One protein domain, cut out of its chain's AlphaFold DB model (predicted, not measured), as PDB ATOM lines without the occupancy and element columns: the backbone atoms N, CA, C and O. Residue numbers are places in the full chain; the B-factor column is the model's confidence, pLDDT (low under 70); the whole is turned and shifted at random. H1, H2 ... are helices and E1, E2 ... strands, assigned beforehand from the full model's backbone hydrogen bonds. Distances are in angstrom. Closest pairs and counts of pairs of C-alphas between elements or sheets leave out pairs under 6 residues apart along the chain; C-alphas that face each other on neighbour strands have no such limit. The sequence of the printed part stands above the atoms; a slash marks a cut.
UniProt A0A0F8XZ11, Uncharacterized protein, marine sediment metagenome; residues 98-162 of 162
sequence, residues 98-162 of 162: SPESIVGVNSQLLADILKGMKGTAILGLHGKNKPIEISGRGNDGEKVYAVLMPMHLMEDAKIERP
ATOM      1  N   SER A  98      28.393  21.032  -2.102       88.38
ATOM      2  CA  SER A  98      27.019  20.992  -1.619       88.38
ATOM      3  C   SER A  98      26.275  19.831  -2.284       88.38
ATOM      4  O   SER A  98      26.379  19.660  -3.498       88.38
ATOM      5  N   PRO A  99      25.503  19.039  -1.524       90.25
ATOM      6  CA  PRO A  99      24.732  17.946  -2.100       90.25
ATOM      7  C   PRO A  99      23.692  18.485  -3.091       90.25
ATOM      8  O   PRO A  99      22.993  19.456  -2.800       90.25
ATOM      9  N   GLU A 100      23.536  17.802  -4.225       90.06
ATOM     10  CA  GLU A 100      22.525  18.137  -5.242       90.06
ATOM     11  C   GLU A 100      21.092  18.044  -4.695       90.06
ATOM     12  O   GLU A 100      20.173  18.712  -5.169       90.06
ATOM     13  N   SER A 101      20.870  17.196  -3.689       87.75
ATOM     14  CA  SER A 101      19.587  17.036  -3.013       87.75
ATOM     15  C   SER A 101      19.779  16.580  -1.572       87.75
ATOM     16  O   SER A 101      20.635  15.751  -1.271       87.75
ATOM     17  N   ILE A 102      18.945  17.109  -0.675       90.25
ATOM     18  CA  ILE A 102      18.895  16.726   0.739       90.25
ATOM     19  C   ILE A 102      17.463  16.308   1.046       90.25
ATOM     20  O   ILE A 102      16.531  17.077   0.809       90.25
ATOM     21  N   VAL A 103      17.298  15.102   1.584       92.19
ATOM     22  CA  VAL A 103      16.002  14.582   2.016       92.19
ATOM     23  C   VAL A 103      16.127  14.074   3.445       92.19
ATOM     24  O   VAL A 103      17.020  13.289   3.763       92.19
ATOM     25  N   GLY A 104      15.240  14.549   4.316       92.94
ATOM     26  CA  GLY A 104      15.166  14.120   5.704       92.94
ATOM     27  C   GLY A 104      14.273  12.898   5.805       92.94
ATOM     28  O   GLY A 104      13.184  12.880   5.239       92.94
ATOM     29  N   VAL A 105      14.704  11.875   6.537       95.19
ATOM     30  CA  VAL A 105      13.920  10.651   6.741       95.19
ATOM     31  C   VAL A 105      13.984  10.207   8.191       95.19
ATOM     32  O   VAL A 105      14.970  10.443   8.889       95.19
ATOM     33  N   ASN A 106      12.945   9.511   8.642       95.69
ATOM     34  CA  ASN A 106      13.026   8.772   9.891       95.69
ATOM     35  C   ASN A 106      13.932   7.545   9.686       95.69
ATOM     36  O   ASN A 106      13.613   6.648   8.903       95.69
ATOM     37  N   SER A 107      15.063   7.506  10.392       95.25
ATOM     38  CA  SER A 107      16.077   6.456  10.232       95.25
ATOM     39  C   SER A 107      15.568   5.064  10.613       95.25
ATOM     40  O   SER A 107      15.966   4.085   9.984       95.25
ATOM     41  N   GLN A 108      14.667   4.969  11.593       96.81
ATOM     42  CA  GLN A 108      14.066   3.706  12.015       96.81
ATOM     43  C   GLN A 108      13.120   3.166  10.939       96.81
ATOM     44  O   GLN A 108      13.240   2.003  10.564       96.81
ATOM     45  N   LEU A 109      12.256   4.020  10.377       97.62
ATOM     46  CA  LEU A 109      11.347   3.620   9.295       97.62
ATOM     47  C   LEU A 109      12.113   3.185   8.043       97.62
ATOM     48  O   LEU A 109      11.791   2.151   7.460       97.62
ATOM     49  N   LEU A 110      13.160   3.925   7.657       97.56
ATOM     50  CA  LEU A 110      14.014   3.521   6.541       97.56
ATOM     51  C   LEU A 110      14.681   2.168   6.823       97.56
ATOM     52  O   LEU A 110      14.646   1.279   5.976       97.56
ATOM     53  N   ALA A 111      15.258   1.984   8.013       97.06
ATOM     54  CA  ALA A 111      15.893   0.725   8.384       97.06
ATOM     55  C   ALA A 111      14.907  -0.453   8.367       97.06
ATOM     56  O   ALA A 111      15.273  -1.539   7.925       97.06
ATOM     57  N   ASP A 112      13.672  -0.256   8.827       97.06
ATOM     58  CA  ASP A 112      12.654  -1.306   8.852       97.06
ATOM     59  C   ASP A 112      12.199  -1.709   7.445       97.06
ATOM     60  O   ASP A 112      12.090  -2.905   7.175       97.06
ATOM     61  N   ILE A 113      12.058  -0.752   6.520       96.94
ATOM     62  CA  ILE A 113      11.826  -1.050   5.097       96.94
ATOM     63  C   ILE A 113      13.007  -1.845   4.518       96.94
ATOM     64  O   ILE A 113      12.812  -2.894   3.902       96.94
ATOM     65  N   LEU A 114      14.243  -1.386   4.747       97.06
ATOM     66  CA  LEU A 114      15.444  -2.007   4.180       97.06
ATOM     67  C   LEU A 114      15.725  -3.412   4.733       97.06
ATOM     68  O   LEU A 114      16.277  -4.238   4.013       97.06
ATOM     69  N   LYS A 115      15.312  -3.732   5.968       96.12
ATOM     70  CA  LYS A 115      15.400  -5.100   6.524       96.12
ATOM     71  C   LYS A 115      14.579  -6.124   5.733       96.12
ATOM     72  O   LYS A 115      14.902  -7.311   5.762       96.12
ATOM     73  N   GLY A 116      13.516  -5.684   5.059       94.56
ATOM     74  CA  GLY A 116      12.709  -6.533   4.183       94.56
ATOM     75  C   GLY A 116      13.365  -6.824   2.831       94.56
ATOM     76  O   GLY A 116      12.872  -7.679   2.097       94.56
ATOM     77  N   MET A 117      14.462  -6.133   2.500       96.38
ATOM     78  CA  MET A 117      15.131  -6.209   1.205       96.38
ATOM     79  C   MET A 117      16.487  -6.920   1.305       96.38
ATOM     80  O   MET A 117      17.220  -6.792   2.286       96.38
ATOM     81  N   LYS A 118      16.851  -7.645   0.247       93.94
ATOM     82  CA  LYS A 118      18.131  -8.335   0.098       93.94
ATOM     83  C   LYS A 118      18.984  -7.657  -0.972       93.94
ATOM     84  O   LYS A 118      18.541  -7.426  -2.094       93.94
ATOM     85  N   GLY A 119      20.257  -7.433  -0.653       92.19
ATOM     86  CA  GLY A 119      21.224  -6.867  -1.593       92.19
ATOM     87  C   GLY A 119      21.084  -5.354  -1.730       92.19
ATOM     88  O   GLY A 119      21.215  -4.637  -0.742       92.19
ATOM     89  N   THR A 120      20.877  -4.874  -2.957       94.25
ATOM     90  CA  THR A 120      20.823  -3.437  -3.269       94.25
ATOM     91  C   THR A 120      19.383  -2.939  -3.239       94.25
ATOM     92  O   THR A 120      18.519  -3.522  -3.894       94.25
ATOM     93  N   ALA A 121      19.147  -1.840  -2.525       96.62
ATOM     94  CA  ALA A 121      17.926  -1.052  -2.631       96.62
ATOM     95  C   ALA A 121      18.182   0.175  -3.519       96.62
ATOM     96  O   ALA A 121      19.239   0.799  -3.427       96.62
ATOM     97  N   ILE A 122      17.216   0.514  -4.367       97.69
ATOM     98  CA  ILE A 122      17.235   1.685  -5.245       97.69
ATOM     99  C   ILE A 122      16.277   2.718  -4.657       97.69
ATOM    100  O   ILE A 122      15.109   2.404  -4.423       97.69
ATOM    101  N   LEU A 123      16.775   3.934  -4.425       97.56
ATOM    102  CA  LEU A 123      16.003   5.049  -3.882       97.56
ATOM    103  C   LEU A 123      15.727   6.075  -4.989       97.56
ATOM    104  O   LEU A 123      16.661   6.646  -5.548       97.56
ATOM    105  N   GLY A 124      14.452   6.315  -5.287       96.88
ATOM    106  CA  GLY A 124      13.987   7.368  -6.189       96.88
ATOM    107  C   GLY A 124      13.662   8.644  -5.416       96.88
ATOM    108  O   GLY A 124      12.750   8.652  -4.587       96.88
ATOM    109  N   LEU A 125      14.407   9.723  -5.678       95.00
ATOM    110  CA  LEU A 125      14.221  11.030  -5.040       95.00
ATOM    111  C   LEU A 125      13.564  12.010  -6.021       95.00
ATOM    112  O   LEU A 125      14.123  12.309  -7.070       95.00
ATOM    113  N   HIS A 126      12.397  12.549  -5.655       91.81
ATOM    114  CA  HIS A 126      11.588  13.432  -6.519       91.81
ATOM    115  C   HIS A 126      11.571  14.907  -6.071       91.81
ATOM    116  O   HIS A 126      10.869  15.745  -6.650       91.81
ATOM    117  N   GLY A 127      12.305  15.220  -5.001       88.62
ATOM    118  CA  GLY A 127      12.393  16.536  -4.361       88.62
ATOM    119  C   GLY A 127      12.413  16.434  -2.832       88.62
ATOM    120  O   GLY A 127      12.004  15.421  -2.269       88.62
ATOM    121  N   LYS A 128      12.861  17.499  -2.152       87.81
ATOM    122  CA  LYS A 128      13.136  17.508  -0.695       87.81
ATOM    123  C   LYS A 128      11.959  17.071   0.190       87.81
ATOM    124  O   LYS A 128      12.164  16.414   1.201       87.81
ATOM    125  N   ASN A 129      10.739  17.434  -0.207       89.88
ATOM    126  CA  ASN A 129       9.503  17.184   0.544       89.88
ATOM    127  C   ASN A 129       8.523  16.276  -0.220       89.88
ATOM    128  O   ASN A 129       7.322  16.300   0.040       89.88
ATOM    129  N   LYS A 130       9.015  15.495  -1.190       92.94
ATOM    130  CA  LYS A 130       8.202  14.517  -1.924       92.94
ATOM    131  C   LYS A 130       8.461  13.095  -1.417       92.94
ATOM    132  O   LYS A 130       9.546  12.841  -0.892       92.94
ATOM    133  N   PRO A 131       7.495  12.169  -1.572       96.12
ATOM    134  CA  PRO A 131       7.702  10.769  -1.225       96.12
ATOM    135  C   PRO A 131       8.946  10.182  -1.902       96.12
ATOM    136  O   PRO A 131       9.246  10.502  -3.054       96.12
ATOM    137  N   ILE A 132       9.648   9.314  -1.176       97.62
ATOM    138  CA  ILE A 132      10.800   8.558  -1.666       97.62
ATOM    139  C   ILE A 132      10.308   7.184  -2.095       97.62
ATOM    140  O   ILE A 132       9.735   6.449  -1.285       97.62
ATOM    141  N   GLU A 133      10.562   6.821  -3.345       98.25
ATOM    142  CA  GLU A 133      10.319   5.465  -3.829       98.25
ATOM    143  C   GLU A 133      11.499   4.575  -3.448       98.25
ATOM    144  O   GLU A 133      12.655   4.955  -3.622       98.25
ATOM    145  N   ILE A 134      11.223   3.382  -2.931       98.38
ATOM    146  CA  ILE A 134      12.249   2.408  -2.570       98.38
ATOM    147  C   ILE A 134      11.899   1.097  -3.260       98.38
ATOM    148  O   ILE A 134      10.838   0.522  -3.020       98.38
ATOM    149  N   SER A 135      12.796   0.615  -4.114       98.25
ATOM    150  CA  SER A 135      12.624  -0.656  -4.818       98.25
ATOM    151  C   SER A 135      13.820  -1.577  -4.611       98.25
ATOM    152  O   SER A 135      14.947  -1.133  -4.400       98.25
ATOM    153  N   GLY A 136      13.576  -2.881  -4.660       97.56
ATOM    154  CA  GLY A 136      14.620  -3.882  -4.482       97.56
ATOM    155  C   GLY A 136      14.081  -5.294  -4.643       97.56
ATOM    156  O   GLY A 136      12.988  -5.507  -5.176       97.56
ATOM    157  N   ARG A 137      14.854  -6.270  -4.168       97.75
ATOM    158  CA  ARG A 137      14.390  -7.654  -4.032       97.75
ATOM    159  C   ARG A 137      14.094  -7.969  -2.575       97.75
ATOM    160  O   ARG A 137      14.879  -7.594  -1.710       97.75
ATOM    161  N   GLY A 138      12.997  -8.663  -2.317       95.94
ATOM    162  CA  GLY A 138      12.656  -9.217  -1.017       95.94
ATOM    163  C   GLY A 138      13.589 -10.356  -0.615       95.94
ATOM    164  O   GLY A 138      14.436 -10.814  -1.390       95.94
ATOM    165  N   ASN A 139      13.426 -10.836   0.615       92.44
ATOM    166  CA  ASN A 139      14.170 -11.993   1.121       92.44
ATOM    167  C   ASN A 139      13.839 -13.298   0.373       92.44
ATOM    168  O   ASN A 139      14.689 -14.184   0.290       92.44
ATOM    169  N   ASP A 140      12.640 -13.385  -0.198       94.62
ATOM    170  CA  ASP A 140      12.176 -14.438  -1.108       94.62
ATOM    171  C   ASP A 140      12.703 -14.280  -2.549       94.62
ATOM    172  O   ASP A 140      12.581 -15.193  -3.358       94.62
ATOM    173  N   GLY A 141      13.345 -13.151  -2.863       93.69
ATOM    174  CA  GLY A 141      13.868 -12.828  -4.188       93.69
ATOM    175  C   GLY A 141      12.886 -12.084  -5.097       93.69
ATOM    176  O   GLY A 141      13.315 -11.626  -6.165       93.69
ATOM    177  N   GLU A 142      11.631 -11.913  -4.677       96.75
ATOM    178  CA  GLU A 142      10.595 -11.206  -5.430       96.75
ATOM    179  C   GLU A 142      10.824  -9.696  -5.436       96.75
ATOM    180  O   GLU A 142      11.570  -9.149  -4.623       96.75
ATOM    181  N   LYS A 143      10.209  -8.986  -6.385       97.19
ATOM    182  CA  LYS A 143      10.309  -7.521  -6.425       97.19
ATOM    183  C   LYS A 143       9.514  -6.918  -5.271       97.19
ATOM    184  O   LYS A 143       8.328  -7.194  -5.123       97.19
ATOM    185  N   VAL A 144      10.154  -6.036  -4.509       97.31
ATOM    186  CA  VAL A 144       9.511  -5.273  -3.435       97.31
ATOM    187  C   VAL A 144       9.539  -3.795  -3.792       97.31
ATOM    188  O   VAL A 144      10.540  -3.283  -4.299       97.31
ATOM    189  N   TYR A 145       8.430  -3.123  -3.503       98.00
ATOM    190  CA  TYR A 145       8.255  -1.688  -3.658       98.00
ATOM    191  C   TYR A 145       7.704  -1.106  -2.358       98.00
ATOM    192  O   TYR A 145       6.790  -1.666  -1.754       98.00
ATOM    193  N   ALA A 146       8.264   0.018  -1.934       98.12
ATOM    194  CA  ALA A 146       7.826   0.765  -0.772       98.12
ATOM    195  C   ALA A 146       7.900   2.266  -1.055       98.12
ATOM    196  O   ALA A 146       8.656   2.723  -1.911       98.12
ATOM    197  N   VAL A 147       7.131   3.030  -0.288       97.88
ATOM    198  CA  VAL A 147       7.176   4.491  -0.293       97.88
ATOM    199  C   VAL A 147       7.476   4.958   1.119       97.88
ATOM    200  O   VAL A 147       6.822   4.526   2.068       97.88
ATOM    201  N   LEU A 148       8.457   5.846   1.257       97.81
ATOM    202  CA  LEU A 148       8.782   6.496   2.519       97.81
ATOM    203  C   LEU A 148       8.482   7.989   2.414       97.81
ATOM    204  O   LEU A 148       9.002   8.686   1.542       97.81
ATOM    205  N   MET A 149       7.647   8.484   3.322       97.06
ATOM    206  CA  MET A 149       7.381   9.914   3.421       97.06
ATOM    207  C   MET A 149       8.603  10.631   4.014       97.06
ATOM    208  O   MET A 149       9.162  10.146   5.004       97.06
ATOM    209  N   PRO A 150       9.025  11.773   3.442       94.12
ATOM    210  CA  PRO A 150      10.105  12.558   4.012       94.12
ATOM    211  C   PRO A 150       9.650  13.212   5.318       94.12
ATOM    212  O   PRO A 150       8.471  13.501   5.527       94.12
ATOM    213  N   MET A 151      10.613  13.489   6.188       92.69
ATOM    214  CA  MET A 151      10.420  14.418   7.294       92.69
ATOM    215  C   MET A 151      10.469  15.833   6.716       92.69
ATOM    216  O   MET A 151      11.347  16.122   5.903       92.69
ATOM    217  N   HIS A 152       9.557  16.712   7.133       79.94
ATOM    218  CA  HIS A 152       9.592  18.113   6.715       79.94
ATOM    219  C   HIS A 152      10.925  18.745   7.121       79.94
ATOM    220  O   HIS A 152      11.194  18.950   8.306       79.94
ATOM    221  N   LEU A 153      11.761  19.034   6.128       71.88
ATOM    222  CA  LEU A 153      12.976  19.810   6.311       71.88
ATOM    223  C   LEU A 153      12.647  21.296   6.166       71.88
ATOM    224  O   LEU A 153      11.862  21.678   5.294       71.88
ATOM    225  N   MET A 154      13.277  22.131   6.995       69.81
ATOM    226  CA  MET A 154      13.327  23.573   6.744       69.81
ATOM    227  C   MET A 154      14.086  23.833   5.429       69.81
ATOM    228  O   MET A 154      14.914  23.016   5.013       69.81
ATOM    229  N   GLU A 155      13.779  24.936   4.736       66.19
ATOM    230  CA  GLU A 155      14.337  25.235   3.403       66.19
ATOM    231  C   GLU A 155      15.879  25.258   3.383       66.19
ATOM    232  O   GLU A 155      16.498  24.924   2.366       66.19
ATOM    233  N   ASP A 156      16.481  25.569   4.527       72.12
ATOM    234  CA  ASP A 156      17.906  25.738   4.788       72.12
ATOM    235  C   ASP A 156      18.590  24.507   5.408       72.12
ATOM    236  O   ASP A 156      19.723  24.616   5.879       72.12
ATOM    237  N   ALA A 157      17.950  23.333   5.396       78.00
ATOM    238  CA  ALA A 157      18.559  22.108   5.907       78.00
ATOM    239  C   ALA A 157      19.925  21.831   5.247       78.00
ATOM    240  O   ALA A 157      20.048  21.810   4.020       78.00
ATOM    241  N   LYS A 158      20.947  21.586   6.075       82.69
ATOM    242  CA  LYS A 158      22.331  21.296   5.670       82.69
ATOM    243  C   LYS A 158      22.815  20.006   6.322       82.69
ATOM    244  O   LYS A 158      22.331  19.612   7.378       82.69
ATOM    245  N   ILE A 159      23.788  19.356   5.689       86.12
ATOM    246  CA  ILE A 159      24.504  18.236   6.306       86.12
ATOM    247  C   ILE A 159      25.517  18.817   7.293       86.12
ATOM    248  O   ILE A 159      26.442  19.519   6.889       86.12
ATOM    249  N   GLU A 160      25.356  18.501   8.574       87.31
ATOM    250  CA  GLU A 160      26.340  18.828   9.605       87.31
ATOM    251  C   GLU A 160      27.442  17.763   9.616       87.31
ATOM    252  O   GLU A 160      27.178  16.570   9.791       87.31
ATOM    253  N   ARG A 161      28.689  18.192   9.398       85.69
ATOM    254  CA  ARG A 161      29.876  17.331   9.476       85.69
ATOM    255  C   ARG A 161      30.582  17.605  10.811       85.69
ATOM    256  O   ARG A 161      30.714  18.777  11.162       85.69
ATOM    257  N   PRO A 162      31.006  16.565  11.550       83.12
ATOM    258  CA  PRO A 162      31.775  16.740  12.779       83.12
ATOM    259  C   PRO A 162      33.186  17.268  12.504       83.12
ATOM    260  O   PRO A 162      33.635  17.247  11.330       83.12
TER     261      PRO A 162
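What this domain is: This is residues 98 to 162 of the 162 residues of an uncharacterized protein of marine sediment metagenome (UniProt A0A0F8XZ11). A small, strongly twisted sheet of three strands has one short helix, H1, over one face and running along it, while the other face is bare. The ends of the printed part, residues 98 to 106 and 149 to 162, reach beyond one end of this sheet. The 65 printed residues hold H1, E1, E2 and E3 in that order, with the antiparallel sheet order E1 - E2 - E3; the class is mixed, helices and strands, with under half of the residues in named elements. The whole is only just loose, close to compact, with a radius of gyration of the C-alphas of 13.2 A, and elongated, spanning 41 by 26 by 19 A.

Where its parts are: From Ser 98, C-alpha at (27.019, 20.992, -1.619), the printed part reaches H1, residues 107 to 115, 12.2 A long, beginning at C-alpha 107 (16.077, 6.456, 10.232). E1, residues 117 to 124, 15.5 A, bends by 87 degrees at residue 120. E2 is residues 132 to 138, 17.9 A. E3, residues 143 to 148, 16.7 A, ends at C-alpha 148 (8.782, 6.496, 2.519).

How they stand to each other: The strands form a meander, each the antiparallel neighbour of the one before. In the hairpin E1 and E2, N 122 and O 135 are 2.8 A apart, within hydrogen-bond range. In the hairpin E2 and E3, N 134 and O 146 are also within range at 2.8 A. H1 is on the sheet at a height of 9.6 A, over E2, along the strands at 7 degrees on the local plane. The closest C-alphas of H1 and E3, Leu 110 and Leu 148, are 7.2 A apart. In H1 every O i to N i+4 pair is within hydrogen-bond range.

The domain as a whole: The two C-alphas farthest apart, Asp 140 and Asp 156, are 41.0 A apart. The printed part has no cut, and no link is long. Residues 154 to 155 have pLDDT under 70.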